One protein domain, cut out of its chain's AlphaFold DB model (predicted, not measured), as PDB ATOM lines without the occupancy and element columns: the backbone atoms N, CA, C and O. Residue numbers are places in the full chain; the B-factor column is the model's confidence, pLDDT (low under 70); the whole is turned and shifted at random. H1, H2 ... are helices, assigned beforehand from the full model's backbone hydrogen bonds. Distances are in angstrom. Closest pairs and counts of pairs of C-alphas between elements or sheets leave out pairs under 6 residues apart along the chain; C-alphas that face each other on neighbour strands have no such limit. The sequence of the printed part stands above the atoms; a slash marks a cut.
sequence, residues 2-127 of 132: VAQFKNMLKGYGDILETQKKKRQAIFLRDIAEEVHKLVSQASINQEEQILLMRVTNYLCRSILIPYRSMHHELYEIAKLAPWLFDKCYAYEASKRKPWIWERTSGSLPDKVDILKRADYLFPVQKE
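Overview. This is residues 2 to 127 of the 132 residues of an uncharacterized protein of Streptococcus gallolyticus (strain ATCC 43143 / F-1867) (UniProt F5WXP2). Two helical hairpins, H2 with H3 and H4 with H5, pack one on the other to make the core, H2 on H5 and H3 on H4; H1 packs on H2 at one end of this stack, and H6 packs on H4 and H5 at the other, side by side with H4 and at a steep tilt to H5. The printed part has 126 residues with seven named helices, H1 to H7 in order, and no named strand; the class is all helix. The whole is compact and rounded, with a radius of gyration of the C-alphas of 14.4 A and spans of 41 by 37 by 28 A.

Along the chain. H1, residues 2 to 13, begins at C-alpha 2 (6.529, -42.020, -18.519). H2, residues 19 to 39, is the longest at 30.5 A, and H3, residues 46 to 61, measures 22.5 A. H4 is residues 71 to 80, H5 residues 82 to 93, H6 residues 111 to 121. H7, residues 123 to 126, ends at C-alpha 126 (-13.583, -33.221, -43.509).

Arrangement. H1 and H2 form a hairpin at 6 degrees, a shallow tilt, closest at the C-alphas of Gly 13 and Ala 25, 6.9 A. H2 and H3, also a hairpin, touch at Val 39 and Gln 49, C-alphas 5.7 A apart. H2 touches H5 at a shallow tilt of 20 degrees, opposite ways, closest at the C-alphas of Phe 27 and Tyr 91, 6.0 A. H3, with residues 48 to 55 alone, touches H4 at a steep tilt of 51 degrees; the closest C-alphas, of Leu 51 and Glu 73, are 6.5 A apart. H4 and H5 form a hairpin, its tilt of 32 degrees only just shallow; the closest C-alphas, of Ala 78 and Phe 85, are 5.0 A apart. H6 touches H4, closest at the C-alphas of Tyr 75 and Ala 118, 6.0 A, and H5, closest at those of Pro 82 and Lys 111, also 6.0 A. H7 touches no helix but is near H4 and H6. In H1 to H6 every O i to N i+4 pair is within hydrogen-bond range; H7 is too short for such a pair.

Size, cuts and confidence. The C-alphas of Glu 17 and Glu 127, the two farthest apart, are 43.5 A from each other. The printed part has no cut. The link from H5 to H6, residues 94 to 110, is long. The mean pLDDT of the printed part is 73.3, with 48 residues under 70: 2 to 21, 60 to 70, 96 to 108 and 124 to 127.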
ATOM      1  N   VAL A   2       6.110 -40.655 -18.098       40.22
ATOM      2  CA  VAL A   2       6.529 -42.020 -18.519       40.22
ATOM      3  C   VAL A   2       6.346 -43.073 -17.420       40.22
ATOM      4  O   VAL A   2       5.902 -44.184 -17.691       40.22
ATOM      5  N   ALA A   3       6.644 -42.718 -16.166       47.50
ATOM      6  CA  ALA A   3       6.498 -43.620 -15.023       47.50
ATOM      7  C   ALA A   3       5.030 -43.990 -14.736       47.50
ATOM      8  O   ALA A   3       4.727 -45.160 -14.542       47.50
ATOM      9  N   GLN A   4       4.105 -43.022 -14.787       51.25
ATOM     10  CA  GLN A   4       2.665 -43.289 -14.648       51.25
ATOM     11  C   GLN A   4       2.152 -44.177 -15.780       51.25
ATOM     12  O   GLN A   4       1.378 -45.097 -15.539       51.25
ATOM     13  N   PHE A   5       2.638 -43.946 -16.999       52.00
ATOM     14  CA  PHE A   5       2.228 -44.710 -18.164       52.00
ATOM     15  C   PHE A   5       2.736 -46.164 -18.134       52.00
ATOM     16  O   PHE A   5       1.966 -47.105 -18.328       52.00
ATOM     17  N   LYS A   6       4.018 -46.366 -17.797       53.19
ATOM     18  CA  LYS A   6       4.610 -47.700 -17.590       53.19
ATOM     19  C   LYS A   6       3.951 -48.447 -16.430       53.19
ATOM     20  O   LYS A   6       3.677 -49.632 -16.568       53.19
ATOM     21  N   ASN A   7       3.651 -47.767 -15.321       59.47
ATOM     22  CA  ASN A   7       2.963 -48.372 -14.178       59.47
ATOM     23  C   ASN A   7       1.526 -48.773 -14.522       59.47
ATOM     24  O   ASN A   7       1.080 -49.843 -14.120       59.47
ATOM     25  N   MET A   8       0.830 -47.954 -15.313       58.03
ATOM     26  CA  MET A   8      -0.508 -48.269 -15.797       58.03
ATOM     27  C   MET A   8      -0.483 -49.495 -16.728       58.03
ATOM     28  O   MET A   8      -1.253 -50.425 -16.519       58.03
ATOM     29  N   LEU A   9       0.449 -49.564 -17.689       54.06
ATOM     30  CA  LEU A   9       0.630 -50.753 -18.538       54.06
ATOM     31  C   LEU A   9       1.050 -52.002 -17.751       54.06
ATOM     32  O   LEU A   9       0.596 -53.094 -18.079       54.06
ATOM     33  N   LYS A  10       1.893 -51.854 -16.723       56.88
ATOM     34  CA  LYS A  10       2.316 -52.953 -15.844       56.88
ATOM     35  C   LYS A  10       1.125 -53.530 -15.074       56.88
ATOM     36  O   LYS A  10       0.909 -54.731 -15.133       56.88
ATOM     37  N   GLY A  11       0.297 -52.667 -14.476       56.03
ATOM     38  CA  GLY A  11      -0.943 -53.082 -13.809       56.03
ATOM     39  C   GLY A  11      -1.944 -53.764 -14.748       56.03
ATOM     40  O   GLY A  11      -2.680 -54.645 -14.321       56.03
ATOM     41  N   TYR A  12      -1.942 -53.416 -16.042       55.44
ATOM     42  CA  TYR A  12      -2.727 -54.132 -17.051       55.44
ATOM     43  C   TYR A  12      -2.097 -55.457 -17.489       55.44
ATOM     44  O   TYR A  12      -2.838 -56.392 -17.779       55.44
ATOM     45  N   GLY A  13      -0.765 -55.551 -17.537       51.88
ATOM     46  CA  GLY A  13      -0.021 -56.756 -17.911       51.88
ATOM     47  C   GLY A  13      -0.312 -57.952 -17.003       51.88
ATOM     48  O   GLY A  13      -0.428 -59.075 -17.495       51.88
ATOM     49  N   ASP A  14      -0.531 -57.686 -15.715       52.53
ATOM     50  CA  ASP A  14      -0.792 -58.701 -14.690       52.53
ATOM     51  C   ASP A  14      -2.231 -59.284 -14.754       52.53
ATOM     52  O   ASP A  14      -2.506 -60.310 -14.140       52.53
ATOM     53  N   ILE A  15      -3.150 -58.699 -15.547       52.75
ATOM     54  CA  ILE A  15      -4.592 -59.063 -15.619       52.75
ATOM     55  C   ILE A  15      -4.942 -59.917 -16.877       52.75
ATOM     56  O   ILE A  15      -6.105 -60.219 -17.175       52.75
ATOM     57  N   LEU A  16      -3.957 -60.330 -17.684       54.06
ATOM     58  CA  LEU A  16      -4.194 -60.886 -19.032       54.06
ATOM     59  C   LEU A  16      -4.113 -62.424 -19.081       54.06
ATOM     60  O   LEU A  16      -3.164 -62.999 -19.614       54.06
ATOM     61  N   GLU A  17      -5.164 -63.103 -18.618       54.03
ATOM     62  CA  GLU A  17      -5.265 -64.578 -18.618       54.03
ATOM     63  C   GLU A  17      -5.449 -65.234 -20.007       54.03
ATOM     64  O   GLU A  17      -5.355 -66.450 -20.135       54.03
ATOM     65  N   THR A  18      -5.671 -64.476 -21.092       63.34
ATOM     66  CA  THR A  18      -5.919 -65.045 -22.441       63.34
ATOM     67  C   THR A  18      -4.917 -64.553 -23.489       63.34
ATOM     68  O   THR A  18      -4.496 -63.396 -23.471       63.34
ATOM     69  N   GLN A  19      -4.552 -65.398 -24.465       64.31
ATOM     70  CA  GLN A  19      -3.615 -65.020 -25.543       64.31
ATOM     71  C   GLN A  19      -4.063 -63.774 -26.327       64.31
ATOM     72  O   GLN A  19      -3.240 -62.940 -26.704       64.31
ATOM     73  N   LYS A  20      -5.376 -63.596 -26.513       67.81
ATOM     74  CA  LYS A  20      -5.957 -62.404 -27.146       67.81
ATOM     75  C   LYS A  20      -5.629 -61.124 -26.372       67.81
ATOM     76  O   LYS A  20      -5.203 -60.135 -26.961       67.81
ATOM     77  N   LYS A  21      -5.792 -61.173 -25.051       69.31
ATOM     78  CA  LYS A  21      -5.480 -60.087 -24.122       69.31
ATOM     79  C   LYS A  21      -3.973 -59.772 -24.110       69.31
ATOM     80  O   LYS A  21      -3.598 -58.604 -24.177       69.31
ATOM     81  N   LYS A  22      -3.106 -60.794 -24.159       71.62
ATOM     82  CA  LYS A  22      -1.645 -60.614 -24.309       71.62
ATOM     83  C   LYS A  22      -1.270 -59.903 -25.616       71.62
ATOM     84  O   LYS A  22      -0.496 -58.953 -25.590       71.62
ATOM     85  N   ARG A  23      -1.860 -60.301 -26.750       74.25
ATOM     86  CA  ARG A  23      -1.627 -59.649 -28.054       74.25
ATOM     87  C   ARG A  23      -2.064 -58.179 -28.049       74.25
ATOM     88  O   ARG A  23      -1.357 -57.328 -28.574       74.25
ATOM     89  N   GLN A  24      -3.197 -57.878 -27.420       74.75
ATOM     90  CA  GLN A  24      -3.688 -56.507 -27.259       74.75
ATOM     91  C   GLN A  24      -2.740 -55.640 -26.421       74.75
ATOM     92  O   GLN A  24      -2.479 -54.498 -26.788       74.75
ATOM     93  N   ALA A  25      -2.157 -56.182 -25.350       76.38
ATOM     94  CA  ALA A  25      -1.169 -55.454 -24.558       76.38
ATOM     95  C   ALA A  25       0.135 -55.168 -25.315       76.38
ATOM     96  O   ALA A  25       0.721 -54.105 -25.122       76.38
ATOM     97  N   ILE A  26       0.564 -56.067 -26.209       79.75
ATOM     98  CA  ILE A  26       1.718 -55.822 -27.090       79.75
ATOM     99  C   ILE A  26       1.448 -54.620 -28.000       79.75
ATOM    100  O   ILE A  26       2.270 -53.707 -28.048       79.75
ATOM    101  N   PHE A  27       0.285 -54.575 -28.661       78.56
ATOM    102  CA  PHE A  27      -0.095 -53.428 -29.495       78.56
ATOM    103  C   PHE A  27      -0.114 -52.117 -28.705       78.56
ATOM    104  O   PHE A  27       0.393 -51.103 -29.168       78.56
ATOM    105  N   LEU A  28      -0.661 -52.136 -27.489       79.19
ATOM    106  CA  LEU A  28      -0.724 -50.949 -26.639       79.19
ATOM    107  C   LEU A  28       0.643 -50.461 -26.185       79.19
ATOM    108  O   LEU A  28       0.877 -49.255 -26.142       79.19
ATOM    109  N   ARG A  29       1.540 -51.386 -25.846       81.94
ATOM    110  CA  ARG A  29       2.916 -51.049 -25.495       81.94
ATOM    111  C   ARG A  29       3.631 -50.397 -26.674       81.94
ATOM    112  O   ARG A  29       4.268 -49.369 -26.485       81.94
ATOM    113  N   ASP A  30       3.484 -50.959 -27.868       85.19
ATOM    114  CA  ASP A  30       4.083 -50.415 -29.087       85.19
ATOM    115  C   ASP A  30       3.545 -49.008 -29.412       85.19
ATOM    116  O   ASP A  30       4.315 -48.077 -29.640       85.19
ATOM    117  N   ILE A  31       2.224 -48.804 -29.328       85.31
ATOM    118  CA  ILE A  31       1.601 -47.481 -29.500       85.31
ATOM    119  C   ILE A  31       2.131 -46.477 -28.468       85.31
ATOM    120  O   ILE A  31       2.449 -45.338 -28.800       85.31
ATOM    121  N   ALA A  32       2.248 -46.892 -27.213       82.69
ATOM    122  CA  ALA A  32       2.734 -46.033 -26.148       82.69
ATOM    123  C   ALA A  32       4.199 -45.621 -26.299       82.69
ATOM    124  O   ALA A  32       4.558 -44.487 -25.982       82.69
ATOM    125  N   GLU A  33       5.047 -46.539 -26.756       85.44
ATOM    126  CA  GLU A  33       6.447 -46.249 -27.049       85.44
ATOM    127  C   GLU A  33       6.555 -45.227 -28.191       85.44
ATOM    128  O   GLU A  33       7.340 -44.286 -28.087       85.44
ATOM    129  N   GLU A  34       5.719 -45.335 -29.228       88.19
ATOM    130  CA  GLU A  34       5.643 -44.336 -30.305       88.19
ATOM    131  C   GLU A  34       5.153 -42.970 -29.820       88.19
ATOM    132  O   GLU A  34       5.769 -41.948 -30.127       88.19
ATOM    133  N   VAL A  35       4.095 -42.936 -29.007       86.94
ATOM    134  CA  VAL A  35       3.624 -41.685 -28.399       86.94
ATOM    135  C   VAL A  35       4.726 -41.053 -27.561       86.94
ATOM    136  O   VAL A  35       4.942 -39.848 -27.655       86.94
ATOM    137  N   HIS A  36       5.444 -41.850 -26.767       84.56
ATOM    138  CA  HIS A  36       6.529 -41.339 -25.941       84.56
ATOM    139  C   HIS A  36       7.631 -40.690 -26.784       84.56
ATOM    140  O   HIS A  36       8.066 -39.590 -26.450       84.56
ATOM    141  N   LYS A  37       8.045 -41.335 -27.882       87.38
ATOM    142  CA  LYS A  37       9.024 -40.759 -28.813       87.38
ATOM    143  C   LYS A  37       8.538 -39.423 -29.366       87.38
ATOM    144  O   LYS A  37       9.314 -38.478 -29.383       87.38
ATOM    145  N   LEU A  38       7.270 -39.344 -29.779       86.75
ATOM    146  CA  LEU A  38       6.676 -38.129 -30.336       86.75
ATOM    147  C   LEU A  38       6.642 -36.989 -29.316       86.75
ATOM    148  O   LEU A  38       7.213 -35.939 -29.573       86.75
ATOM    149  N   VAL A  39       6.064 -37.191 -28.128       84.06
ATOM    150  CA  VAL A  39       5.970 -36.117 -27.115       84.06
ATOM    151  C   VAL A  39       7.333 -35.635 -26.605       84.06
ATOM    152  O   VAL A  39       7.417 -34.571 -26.002       84.06
ATOM    153  N   SER A  40       8.397 -36.414 -26.812       82.88
ATOM    154  CA  SER A  40       9.772 -36.031 -26.478       82.88
ATOM    155  C   SER A  40      10.482 -35.232 -27.578       82.88
ATOM    156  O   SER A  40      11.603 -34.780 -27.357       82.88
ATOM    157  N   GLN A  41       9.864 -35.036 -28.745       86.75
ATOM    158  CA  GLN A  41      10.414 -34.202 -29.813       86.75
ATOM    159  C   GLN A  41      10.124 -32.720 -29.557       86.75
ATOM    160  O   GLN A  41       9.004 -32.340 -29.225       86.75
ATOM    161  N   ALA A  42      11.120 -31.866 -29.802       80.19
ATOM    162  CA  ALA A  42      10.985 -30.413 -29.663       80.19
ATOM    163  C   ALA A  42      10.000 -29.787 -30.673       80.19
ATOM    164  O   ALA A  42       9.524 -28.678 -30.456       80.19
ATOM    165  N   SER A  43       9.697 -30.489 -31.769       87.69
ATOM    166  CA  SER A  43       8.749 -30.054 -32.800       87.69
ATOM    167  C   SER A  43       7.283 -30.220 -32.404       87.69
ATOM    168  O   SER A  43       6.428 -29.682 -33.098       87.69
ATOM    169  N   ILE A  44       6.988 -30.969 -31.335       87.25
ATOM    170  CA  ILE A  44       5.615 -31.238 -30.907       87.25
ATOM    171  C   ILE A  44       5.155 -30.152 -29.936       87.25
ATOM    172  O   ILE A  44       5.701 -29.997 -28.839       87.25
ATOM    173  N   ASN A  45       4.113 -29.427 -30.332       89.38
ATOM    174  CA  ASN A  45       3.533 -28.354 -29.533       89.38
ATOM    175  C   ASN A  45       2.608 -28.888 -28.418       89.38
ATOM    176  O   ASN A  45       2.293 -30.075 -28.335       89.38
ATOM    177  N   GLN A  46       2.150 -27.998 -27.538       84.88
ATOM    178  CA  GLN A  46       1.330 -28.378 -26.384       84.88
ATOM    179  C   GLN A  46      -0.025 -29.004 -26.771       84.88
ATOM    180  O   GLN A  46      -0.477 -29.932 -26.101       84.88
ATOM    181  N   GLU A  47      -0.674 -28.539 -27.840       87.12
ATOM    182  CA  GLU A  47      -1.954 -29.094 -28.305       87.12
ATOM    183  C   GLU A  47      -1.777 -30.520 -28.843       87.12
ATOM    184  O   GLU A  47      -2.553 -31.418 -28.513       87.12
ATOM    185  N   GLU A  48      -0.700 -30.757 -29.592       88.12
ATOM    186  CA  GLU A  48      -0.322 -32.075 -30.104       88.12
ATOM    187  C   GLU A  48       0.059 -33.036 -28.969       88.12
ATOM    188  O   GLU A  48      -0.338 -34.203 -28.983       88.12
ATOM    189  N   GLN A  49       0.753 -32.555 -27.929       84.38
ATOM    190  CA  GLN A  49       1.014 -33.347 -26.721       84.38
ATOM    191  C   GLN A  49      -0.293 -33.754 -26.026       84.38
ATOM    192  O   GLN A  49      -0.451 -34.915 -25.643       84.38
ATOM    193  N   ILE A  50      -1.255 -32.832 -25.893       85.44
ATOM    194  CA  ILE A  50      -2.571 -33.119 -25.304       85.44
ATOM    195  C   ILE A  50      -3.326 -34.153 -26.146       85.44
ATOM    196  O   ILE A  50      -3.894 -35.096 -25.585       85.44
ATOM    197  N   LEU A  51      -3.315 -34.016 -27.474       86.12
ATOM    198  CA  LEU A  51      -3.923 -34.971 -28.401       86.12
ATOM    199  C   LEU A  51      -3.331 -36.378 -28.219       86.12
ATOM    200  O   LEU A  51      -4.069 -37.345 -28.010       86.12
ATOM    201  N   LEU A  52      -2.000 -36.482 -28.212       85.81
ATOM    202  CA  LEU A  52      -1.273 -37.733 -27.994       85.81
ATOM    203  C   LEU A  52      -1.614 -38.356 -26.631       85.81
ATOM    204  O   LEU A  52      -1.901 -39.553 -26.537       85.81
ATOM    205  N   MET A  53      -1.675 -37.553 -25.565       81.25
ATOM    206  CA  MET A  53      -2.066 -38.026 -24.233       81.25
ATOM    207  C   MET A  53      -3.513 -38.535 -24.179       81.25
ATOM    208  O   MET A  53      -3.769 -39.573 -23.561       81.25
ATOM    209  N   ARG A  54      -4.464 -37.842 -24.821       81.25
ATOM    210  CA  ARG A  54      -5.882 -38.250 -24.871       81.25
ATOM    211  C   ARG A  54      -6.050 -39.603 -25.553       81.25
ATOM    212  O   ARG A  54      -6.693 -40.491 -24.993       81.25
ATOM    213  N   VAL A  55      -5.405 -39.779 -26.705       79.38
ATOM    214  CA  VAL A  55      -5.418 -41.037 -27.467       79.38
ATOM    215  C   VAL A  55      -4.831 -42.170 -26.642       79.38
ATOM    216  O   VAL A  55      -5.433 -43.236 -26.530       79.38
ATOM    217  N   THR A  56      -3.711 -41.930 -25.968       76.12
ATOM    218  CA  THR A  56      -3.070 -42.977 -25.170       76.12
ATOM    219  C   THR A  56      -3.908 -43.380 -23.952       76.12
ATOM    220  O   THR A  56      -4.081 -44.568 -23.676       76.12
ATOM    221  N   ASN A  57      -4.506 -42.408 -23.256       76.44
ATOM    222  CA  ASN A  57      -5.426 -42.671 -22.145       76.44
ATOM    223  C   ASN A  57      -6.638 -43.503 -22.581       76.44
ATOM    224  O   ASN A  57      -7.067 -44.407 -21.860       76.44
ATOM    225  N   TYR A  58      -7.184 -43.227 -23.762       75.38
ATOM    226  CA  TYR A  58      -8.279 -44.011 -24.316       75.38
ATOM    227  C   TYR A  58      -7.878 -45.433 -24.647       75.38
ATOM    228  O   TYR A  58      -8.574 -46.367 -24.253       75.38
ATOM    229  N   LEU A  59      -6.752 -45.612 -25.332       73.94
ATOM    230  CA  LEU A  59      -6.290 -46.932 -25.732       73.94
ATOM    231  C   LEU A  59      -6.111 -47.836 -24.507       73.94
ATOM    232  O   LEU A  59      -6.608 -48.963 -24.507       73.94
ATOM    233  N   CYS A  60      -5.554 -47.306 -23.416       68.56
ATOM    234  CA  CYS A  60      -5.440 -48.028 -22.150       68.56
ATOM    235  C   CYS A  60      -6.793 -48.318 -21.482       68.56
ATOM    236  O   CYS A  60      -7.011 -49.428 -21.004       68.56
ATOM    237  N   ARG A  61      -7.737 -47.366 -21.477       67.88
ATOM    238  CA  ARG A  61      -9.082 -47.579 -20.902       67.88
ATOM    239  C   ARG A  61      -9.951 -48.525 -21.731       67.88
ATOM    240  O   ARG A  61     -10.799 -49.229 -21.184       67.88
ATOM    241  N   SER A  62      -9.723 -48.579 -23.039       64.94
ATOM    242  CA  SER A  62     -10.496 -49.394 -23.976       64.94
ATOM    243  C   SER A  62     -10.298 -50.906 -23.799       64.94
ATOM    244  O   SER A  62     -11.088 -51.683 -24.335       64.94
ATOM    245  N   ILE A  63      -9.279 -51.325 -23.034       60.56
ATOM    246  CA  ILE A  63      -9.096 -52.716 -22.587       60.56
ATOM    247  C   ILE A  63     -10.249 -53.140 -21.670       60.56
ATOM    248  O   ILE A  63     -10.700 -54.283 -21.724       60.56
ATOM    249  N   LEU A  64     -10.703 -52.218 -20.817       51.09
ATOM    250  CA  LEU A  64     -11.665 -52.490 -19.756       51.09
ATOM    251  C   LEU A  64     -13.102 -52.153 -20.159       51.09
ATOM    252  O   LEU A  64     -14.027 -52.820 -19.706       51.09
ATOM    253  N   ILE A  65     -13.304 -51.121 -20.985       53.25
ATOM    254  CA  ILE A  65     -14.643 -50.625 -21.327       53.25
ATOM    255  C   ILE A  65     -14.691 -50.229 -22.811       53.25
ATOM    256  O   ILE A  65     -13.884 -49.403 -23.244       53.25
ATOM    257  N   PRO A  66     -15.640 -50.750 -23.612       51.50
ATOM    258  CA  PRO A  66     -15.844 -50.311 -24.990       51.50
ATOM    259  C   PRO A  66     -16.448 -48.897 -25.014       51.50
ATOM    260  O   PRO A  66     -17.652 -48.725 -25.173       51.50
ATOM    261  N   TYR A  67     -15.612 -47.872 -24.858       52.34
ATOM    262  CA  TYR A  67     -16.055 -46.477 -24.823       52.34
ATOM    263  C   TYR A  67     -16.407 -45.940 -26.223       52.34
ATOM    264  O   TYR A  67     -15.867 -46.393 -27.240       52.34
ATOM    265  N   ARG A  68     -17.352 -44.994 -26.267       52.41
ATOM    266  CA  ARG A  68     -17.918 -44.366 -27.475       52.41
ATOM    267  C   ARG A  68     -17.129 -43.084 -27.813       52.41
ATOM    268  O   ARG A  68     -16.781 -42.338 -26.912       52.41
ATOM    269  N   SER A  69     -16.886 -42.877 -29.112       56.94
ATOM    270  CA  SER A  69     -16.444 -41.642 -29.796       56.94
ATOM    271  C   SER A  69     -15.039 -41.068 -29.525       56.94
ATOM    272  O   SER A  69     -14.916 -39.997 -28.948       56.94
ATOM    273  N   MET A  70     -13.996 -41.700 -30.082       64.50
ATOM    274  CA  MET A  70     -12.669 -41.073 -30.294       64.50
ATOM    275  C   MET A  70     -12.311 -40.885 -31.775       64.50
ATOM    276  O   MET A  70     -11.150 -40.826 -32.167       64.50
ATOM    277  N   HIS A  71     -13.337 -40.809 -32.623       72.06
ATOM    278  CA  HIS A  71     -13.166 -40.650 -34.065       72.06
ATOM    279  C   HIS A  71     -12.363 -39.382 -34.397       72.06
ATOM    280  O   HIS A  71     -11.558 -39.406 -35.314       72.06
ATOM    281  N   HIS A  72     -12.561 -38.295 -33.639       75.94
ATOM    282  CA  HIS A  72     -11.911 -37.008 -33.902       75.94
ATOM    283  C   HIS A  72     -10.417 -37.040 -33.624       75.94
ATOM    284  O   HIS A  72      -9.609 -36.747 -34.495       75.94
ATOM    285  N   GLU A  73     -10.030 -37.471 -32.437       80.25
ATOM    286  CA  GLU A  73      -8.626 -37.511 -32.081       80.25
ATOM    287  C   GLU A  73      -7.858 -38.553 -32.899       80.25
ATOM    288  O   GLU A  73      -6.705 -38.322 -33.238       80.25
ATOM    289  N   LEU A  74      -8.480 -39.684 -33.259       80.31
ATOM    290  CA  LEU A  74      -7.849 -40.652 -34.161       80.31
ATOM    291  C   LEU A  74      -7.611 -40.053 -35.553       80.31
ATOM    292  O   LEU A  74      -6.545 -40.271 -36.126       80.31
ATOM    293  N   TYR A  75      -8.555 -39.272 -36.079       83.31
ATOM    294  CA  TYR A  75      -8.370 -38.558 -37.339       83.31
ATOM    295  C   TYR A  75      -7.264 -37.498 -37.255       83.31
ATOM    296  O   TYR A  75      -6.410 -37.434 -38.136       83.31
ATOM    297  N   GLU A  76      -7.207 -36.714 -36.175       84.62
ATOM    298  CA  GLU A  76      -6.128 -35.735 -35.988       84.62
ATOM    299  C   GLU A  76      -4.754 -36.413 -35.827       84.62
ATOM    300  O   GLU A  76      -3.761 -35.942 -36.383       84.62
ATOM    301  N   ILE A  77      -4.683 -37.584 -35.175       86.88
ATOM    302  CA  ILE A  77      -3.458 -38.400 -35.154       86.88
ATOM    303  C   ILE A  77      -3.070 -38.870 -36.555       86.88
ATOM    304  O   ILE A  77      -1.879 -38.918 -36.849       86.88
ATOM    305  N   ALA A  78      -4.019 -39.188 -37.440       86.50
ATOM    306  CA  ALA A  78      -3.690 -39.589 -38.807       86.50
ATOM    307  C   ALA A  78      -2.935 -38.486 -39.564       86.50
ATOM    308  O   ALA A  78      -2.030 -38.793 -40.337       86.50
ATOM    309  N   LYS A  79      -3.255 -37.212 -39.301       87.62
ATOM    310  CA  LYS A  79      -2.551 -36.057 -39.880       87.62
ATOM    311  C   LYS A  79      -1.179 -35.843 -39.239       87.62
ATOM    312  O   LYS A  79      -0.205 -35.627 -39.959       87.62
ATOM    313  N   LEU A  80      -1.111 -35.922 -37.908       88.69
ATOM    314  CA  LEU A  80       0.102 -35.677 -37.122       88.69
ATOM    315  C   LEU A  80       1.150 -36.790 -37.296       88.69
ATOM    316  O   LEU A  80       2.314 -36.529 -37.586       88.69
ATOM    317  N   ALA A  81       0.733 -38.042 -37.119       88.75
ATOM    318  CA  ALA A  81       1.574 -39.232 -37.141       88.75
ATOM    319  C   ALA A  81       0.818 -40.405 -37.804       88.75
ATOM    320  O   ALA A  81       0.263 -41.266 -37.115       88.75
ATOM    321  N   PRO A  82       0.812 -40.487 -39.149       88.19
ATOM    322  CA  PRO A  82       0.085 -41.519 -39.894       88.19
ATOM    323  C   PRO A  82       0.408 -42.954 -39.444       88.19
ATOM    324  O   PRO A  82      -0.487 -43.779 -39.274       88.19
ATOM    325  N   TRP A  83       1.678 -43.262 -39.174       87.38
ATOM    326  CA  TRP A  83       2.079 -44.589 -38.690       87.38
ATOM    327  C   TRP A  83       1.492 -44.914 -37.310       87.38
ATOM    328  O   TRP A  83       1.151 -46.064 -37.038       87.38
ATOM    329  N   LEU A  84       1.345 -43.911 -36.438       88.44
ATOM    330  CA  LEU A  84       0.727 -44.076 -35.127       88.44
ATOM    331  C   LEU A  84      -0.767 -44.359 -35.276       88.44
ATOM    332  O   LEU A  84      -1.284 -45.263 -34.623       88.44
ATOM    333  N   PHE A  85      -1.447 -43.638 -36.170       87.31
ATOM    334  CA  PHE A  85      -2.839 -43.925 -36.505       87.31
ATOM    335  C   PHE A  85      -3.017 -45.365 -36.989       87.31
ATOM    336  O   PHE A  85      -3.928 -46.052 -36.538       87.31
ATOM    337  N   ASP A  86      -2.139 -45.850 -37.860       84.44
ATOM    338  CA  ASP A  86      -2.223 -47.209 -38.392       84.44
ATOM    339  C   ASP A  86      -1.994 -48.291 -37.312       84.44
ATOM    340  O   ASP A  86      -2.687 -49.313 -37.299       84.44
ATOM    341  N   LYS A  87      -1.129 -48.031 -36.321       85.88
ATOM    342  CA  LYS A  87      -1.008 -48.877 -35.119       85.88
ATOM    343  C   LYS A  87      -2.282 -48.854 -34.264       85.88
ATOM    344  O   LYS A  87      -2.769 -49.914 -33.864       85.88
ATOM    345  N   CYS A  88      -2.857 -47.673 -34.018       83.25
ATOM    346  CA  CYS A  88      -4.133 -47.522 -33.309       83.25
ATOM    347  C   CYS A  88      -5.270 -48.257 -34.034       83.25
ATOM    348  O   CYS A  88      -6.055 -48.962 -33.402       83.25
ATOM    349  N   TYR A  89      -5.312 -48.149 -35.360       80.06
ATOM    350  CA  TYR A  89      -6.253 -48.845 -36.229       80.06
ATOM    351  C   TYR A  89      -6.123 -50.365 -36.080       80.06
ATOM    352  O   TYR A  89      -7.114 -51.041 -35.818       80.06
ATOM    353  N   ALA A  90      -4.904 -50.909 -36.173       80.00
ATOM    354  CA  ALA A  90      -4.658 -52.343 -36.007       80.00
ATOM    355  C   ALA A  90      -5.075 -52.854 -34.616       80.00
ATOM    356  O   ALA A  90      -5.621 -53.954 -34.481       80.00
ATOM    357  N   TYR A  91      -4.862 -52.046 -33.577       80.75
ATOM    358  CA  TYR A  91      -5.334 -52.355 -32.234       80.75
ATOM    359  C   TYR A  91      -6.867 -52.376 -32.144       80.75
ATOM    360  O   TYR A  91      -7.414 -53.352 -31.623       80.75
ATOM    361  N   GLU A  92      -7.572 -51.366 -32.666       77.62
ATOM    362  CA  GLU A  92      -9.044 -51.347 -32.694       77.62
ATOM    363  C   GLU A  92      -9.615 -52.525 -33.499       77.62
ATOM    364  O   GLU A  92     -10.525 -53.202 -33.020       77.62
ATOM    365  N   ALA A  93      -9.015 -52.844 -34.650       76.62
ATOM    366  CA  ALA A  93      -9.358 -53.998 -35.486       76.62
ATOM    367  C   ALA A  93      -9.216 -55.342 -34.753       76.62
ATOM    368  O   ALA A  93      -9.965 -56.285 -34.990       76.62
ATOM    369  N   SER A  94      -8.255 -55.448 -33.828       74.06
ATOM    370  CA  SER A  94      -8.044 -56.664 -33.028       74.06
ATOM    371  C   SER A  94      -9.144 -56.910 -31.978       74.06
ATOM    372  O   SER A  94      -9.245 -58.001 -31.393       74.06
ATOM    373  N   LYS A  95      -9.968 -55.895 -31.685       74.25
ATOM    374  CA  LYS A  95     -11.108 -56.005 -30.767       74.25
ATOM    375  C   LYS A  95     -12.298 -56.642 -31.492       74.25
ATOM    376  O   LYS A  95     -12.341 -56.707 -32.709       74.25
ATOM    377  N   ARG A  96     -13.289 -57.158 -30.749       60.62
ATOM    378  CA  ARG A  96     -14.541 -57.706 -31.327       60.62
ATOM    379  C   ARG A  96     -15.443 -56.569 -31.874       60.62
ATOM    380  O   ARG A  96     -16.543 -56.386 -31.360       60.62
ATOM    381  N   LYS A  97     -14.962 -55.741 -32.809       61.31
ATOM    382  CA  LYS A  97     -15.651 -54.545 -33.339       61.31
ATOM    383  C   LYS A  97     -15.527 -54.459 -34.882       61.31
ATOM    384  O   LYS A  97     -14.703 -55.172 -35.435       61.31
ATOM    385  N   PRO A  98     -16.419 -53.701 -35.559       53.19
ATOM    386  CA  PRO A  98     -17.046 -54.065 -36.841       53.19
ATOM    387  C   PRO A  98     -16.100 -54.085 -38.044       53.19
ATOM    388  O   PRO A  98     -15.047 -53.455 -38.000       53.19
ATOM    389  N   TRP A  99     -16.555 -54.721 -39.134       55.00
ATOM    390  CA  TRP A  99     -15.908 -54.825 -40.459       55.00
ATOM    391  C   TRP A  99     -15.281 -53.516 -40.973       55.00
ATOM    392  O   TRP A  99     -14.364 -53.532 -41.783       55.00
ATOM    393  N   ILE A 100     -15.743 -52.364 -40.481       60.41
ATOM    394  CA  ILE A 100     -15.200 -51.042 -40.808       60.41
ATOM    395  C   ILE A 100     -13.717 -50.889 -40.410       60.41
ATOM    396  O   ILE A 100     -12.998 -50.115 -41.031       60.41
ATOM    397  N   TRP A 101     -13.247 -51.617 -39.389       68.62
ATOM    398  CA  TRP A 101     -11.854 -51.580 -38.924       68.62
ATOM    399  C   TRP A 101     -11.004 -52.718 -39.504       68.62
ATOM    400  O   TRP A 101      -9.865 -52.905 -39.087       68.62
ATOM    401  N   GLU A 102     -11.518 -53.485 -40.469       65.75
ATOM    402  CA  GLU A 102     -10.740 -54.544 -41.105       65.75
ATOM    403  C   GLU A 102      -9.749 -53.982 -42.123       65.75
ATOM    404  O   GLU A 102     -10.094 -53.284 -43.079       65.75
ATOM    405  N   ARG A 103      -8.476 -54.335 -41.933       63.09
ATOM    406  CA  ARG A 103      -7.429 -54.069 -42.916       63.09
ATOM    407  C   ARG A 103      -7.684 -54.956 -44.134       63.09
ATOM    408  O   ARG A 103      -7.569 -56.174 -44.048       63.09
ATOM    409  N   THR A 104      -7.979 -54.337 -45.272       60.50
ATOM    410  CA  THR A 104      -8.241 -55.031 -46.542       60.50
ATOM    411  C   THR A 104      -6.984 -55.575 -47.227       60.50
ATOM    412  O   THR A 104      -7.103 -56.338 -48.181       60.50
ATOM    413  N   SER A 105      -5.775 -55.225 -46.766       60.91
ATOM    414  CA  SER A 105      -4.513 -55.706 -47.348       60.91
ATOM    415  C   SER A 105      -3.466 -56.078 -46.290       60.91
ATOM    416  O   SER A 105      -3.436 -55.524 -45.188       60.91
ATOM    417  N   GLY A 106      -2.612 -57.049 -46.642       59.44
ATOM    418  CA  GLY A 106      -1.511 -57.546 -45.808       59.44
ATOM    419  C   GLY A 106      -0.209 -56.741 -45.912       59.44
ATOM    420  O   GLY A 106       0.699 -56.961 -45.114       59.44
ATOM    421  N   SER A 107      -0.102 -55.808 -46.864       66.62
ATOM    422  CA  SER A 107       1.045 -54.904 -47.001       66.62
ATOM    423  C   SER A 107       0.975 -53.750 -45.998       66.62
ATOM    424  O   SER A 107      -0.106 -53.317 -45.595       66.62
ATOM    425  N   LEU A 108       2.138 -53.229 -45.592       67.19
ATOM    426  CA  LEU A 108       2.199 -51.996 -44.809       67.19
ATOM    427  C   LEU A 108       1.728 -50.833 -45.699       67.19
ATOM    428  O   LEU A 108       2.308 -50.641 -46.768       67.19
ATOM    429  N   PRO A 109       0.674 -50.096 -45.311       77.06
ATOM    430  CA  PRO A 109       0.171 -48.987 -46.105       77.06
ATOM    431  C   PRO A 109       1.150 -47.815 -46.047       77.06
ATOM    432  O   PRO A 109       1.751 -47.549 -45.001       77.06
ATOM    433  N   ASP A 110       1.302 -47.104 -47.161       84.75
ATOM    434  CA  ASP A 110       2.074 -45.868 -47.175       84.75
ATOM    435  C   ASP A 110       1.304 -44.721 -46.489       84.75
ATOM    436  O   ASP A 110       0.135 -44.843 -46.105       84.75
ATOM    437  N   LYS A 111       1.963 -43.570 -46.312       85.38
ATOM    438  CA  LYS A 111       1.347 -42.394 -45.683       85.38
ATOM    439  C   LYS A 111       0.053 -41.960 -46.384       85.38
ATOM    440  O   LYS A 111      -0.887 -41.541 -45.711       85.38
ATOM    441  N   VAL A 112       0.011 -42.015 -47.712       86.00
ATOM    442  CA  VAL A 112      -1.125 -41.541 -48.510       86.00
ATOM    443  C   VAL A 112      -2.311 -42.484 -48.337       86.00
ATOM    444  O   VAL A 112      -3.433 -42.027 -48.128       86.00
ATOM    445  N   ASP A 113      -2.067 -43.788 -48.352       85.62
ATOM    446  CA  ASP A 113      -3.079 -44.814 -48.130       85.62
ATOM    447  C   ASP A 113      -3.651 -44.753 -46.718       85.62
ATOM    448  O   ASP A 113      -4.861 -44.902 -46.526       85.62
ATOM    449  N   ILE A 114      -2.802 -44.487 -45.724       85.81
ATOM    450  CA  ILE A 114      -3.244 -44.284 -44.346       85.81
ATOM    451  C   ILE A 114      -4.189 -43.079 -44.250       85.81
ATOM    452  O   ILE A 114      -5.260 -43.190 -43.650       85.81
ATOM    453  N   LEU A 115      -3.827 -41.949 -44.862       85.12
ATOM    454  CA  LEU A 115      -4.654 -40.740 -44.854       85.12
ATOM    455  C   LEU A 115      -5.975 -40.946 -45.604       85.12
ATOM    456  O   LEU A 115      -7.026 -40.611 -45.068       85.12
ATOM    457  N   LYS A 116      -5.955 -41.584 -46.782       85.25
ATOM    458  CA  LYS A 116      -7.176 -41.962 -47.523       85.25
ATOM    459  C   LYS A 116      -8.092 -42.864 -46.700       85.25
ATOM    460  O   LYS A 116      -9.314 -42.744 -46.765       85.25
ATOM    461  N   ARG A 117      -7.514 -43.781 -45.924       84.00
ATOM    462  CA  ARG A 117      -8.281 -44.662 -45.043       84.00
ATOM    463  C   ARG A 117      -8.895 -43.889 -43.882       84.00
ATOM    464  O   ARG A 117     -10.069 -44.090 -43.599       84.00
ATOM    465  N   ALA A 118      -8.137 -43.008 -43.231       83.50
ATOM    466  CA  ALA A 118      -8.668 -42.141 -42.181       83.50
ATOM    467  C   ALA A 118      -9.835 -41.294 -42.719       83.50
ATOM    468  O   ALA A 118     -10.918 -41.283 -42.143       83.50
ATOM    469  N   ASP A 119      -9.652 -40.697 -43.891       84.19
ATOM    470  CA  ASP A 119     -10.670 -39.949 -44.623       84.19
ATOM    471  C   ASP A 119     -11.955 -40.744 -44.893       84.19
ATOM    472  O   ASP A 119     -13.055 -40.205 -44.770       84.19
ATOM    473  N   TYR A 120     -11.821 -42.015 -45.279       82.62
ATOM    474  CA  TYR A 120     -12.949 -42.917 -45.513       82.62
ATOM    475  C   TYR A 120     -13.679 -43.287 -44.214       82.62
ATOM    476  O   TYR A 120     -14.903 -43.392 -44.195       82.62
ATOM    477  N   LEU A 121     -12.936 -43.473 -43.118       78.06
ATOM    478  CA  LEU A 121     -13.488 -43.852 -41.814       78.06
ATOM    479  C   LEU A 121     -14.164 -42.685 -41.087       78.06
ATOM    480  O   LEU A 121     -15.052 -42.916 -40.264       78.06
ATOM    481  N   PHE A 122     -13.759 -41.445 -41.376       78.44
ATOM    482  CA  PHE A 122     -14.239 -40.244 -40.686       78.44
ATOM    483  C   PHE A 122     -14.708 -39.135 -41.654       78.44
ATOM    484  O   PHE A 122     -14.250 -37.994 -41.557       78.44
ATOM    485  N   PRO A 123     -15.663 -39.408 -42.563       70.75
ATOM    486  CA  PRO A 123     -16.017 -38.488 -43.650       70.75
ATOM    487  C   PRO A 123     -16.558 -37.133 -43.161       70.75
ATOM    488  O   PRO A 123     -16.230 -36.101 -43.736       70.75
ATOM    489  N   VAL A 124     -17.314 -37.111 -42.056       68.06
ATOM    490  CA  VAL A 124     -17.916 -35.887 -41.479       68.06
ATOM    491  C   VAL A 124     -16.858 -34.915 -40.932       68.06
ATOM    492  O   VAL A 124     -17.095 -33.719 -40.813       68.06
ATOM    493  N   GLN A 125     -15.653 -35.398 -40.624       65.62
ATOM    494  CA  GLN A 125     -14.580 -34.571 -40.055       65.62
ATOM    495  C   GLN A 125     -13.776 -33.813 -41.114       65.62
ATOM    496  O   GLN A 125     -12.911 -33.004 -40.772       65.62
ATOM    497  N   LYS A 126     -14.086 -34.032 -42.397       59.53
ATOM    498  CA  LYS A 126     -13.583 -33.221 -43.509       59.53
ATOM    499  C   LYS A 126     -14.227 -31.836 -43.571       59.53
ATOM    500  O   LYS A 126     -13.622 -30.926 -44.126       59.53
ATOM    501  N   GLU A 127     -15.423 -31.666 -43.001       49.88
ATOM    502  CA  GLU A 127     -16.252 -30.472 -43.217       49.88
ATOM    503  C   GLU A 127     -16.029 -29.327 -42.221       49.88
ATOM    504  O   GLU A 127     -16.646 -28.274 -42.363       49.88
TER     505      GLU A 127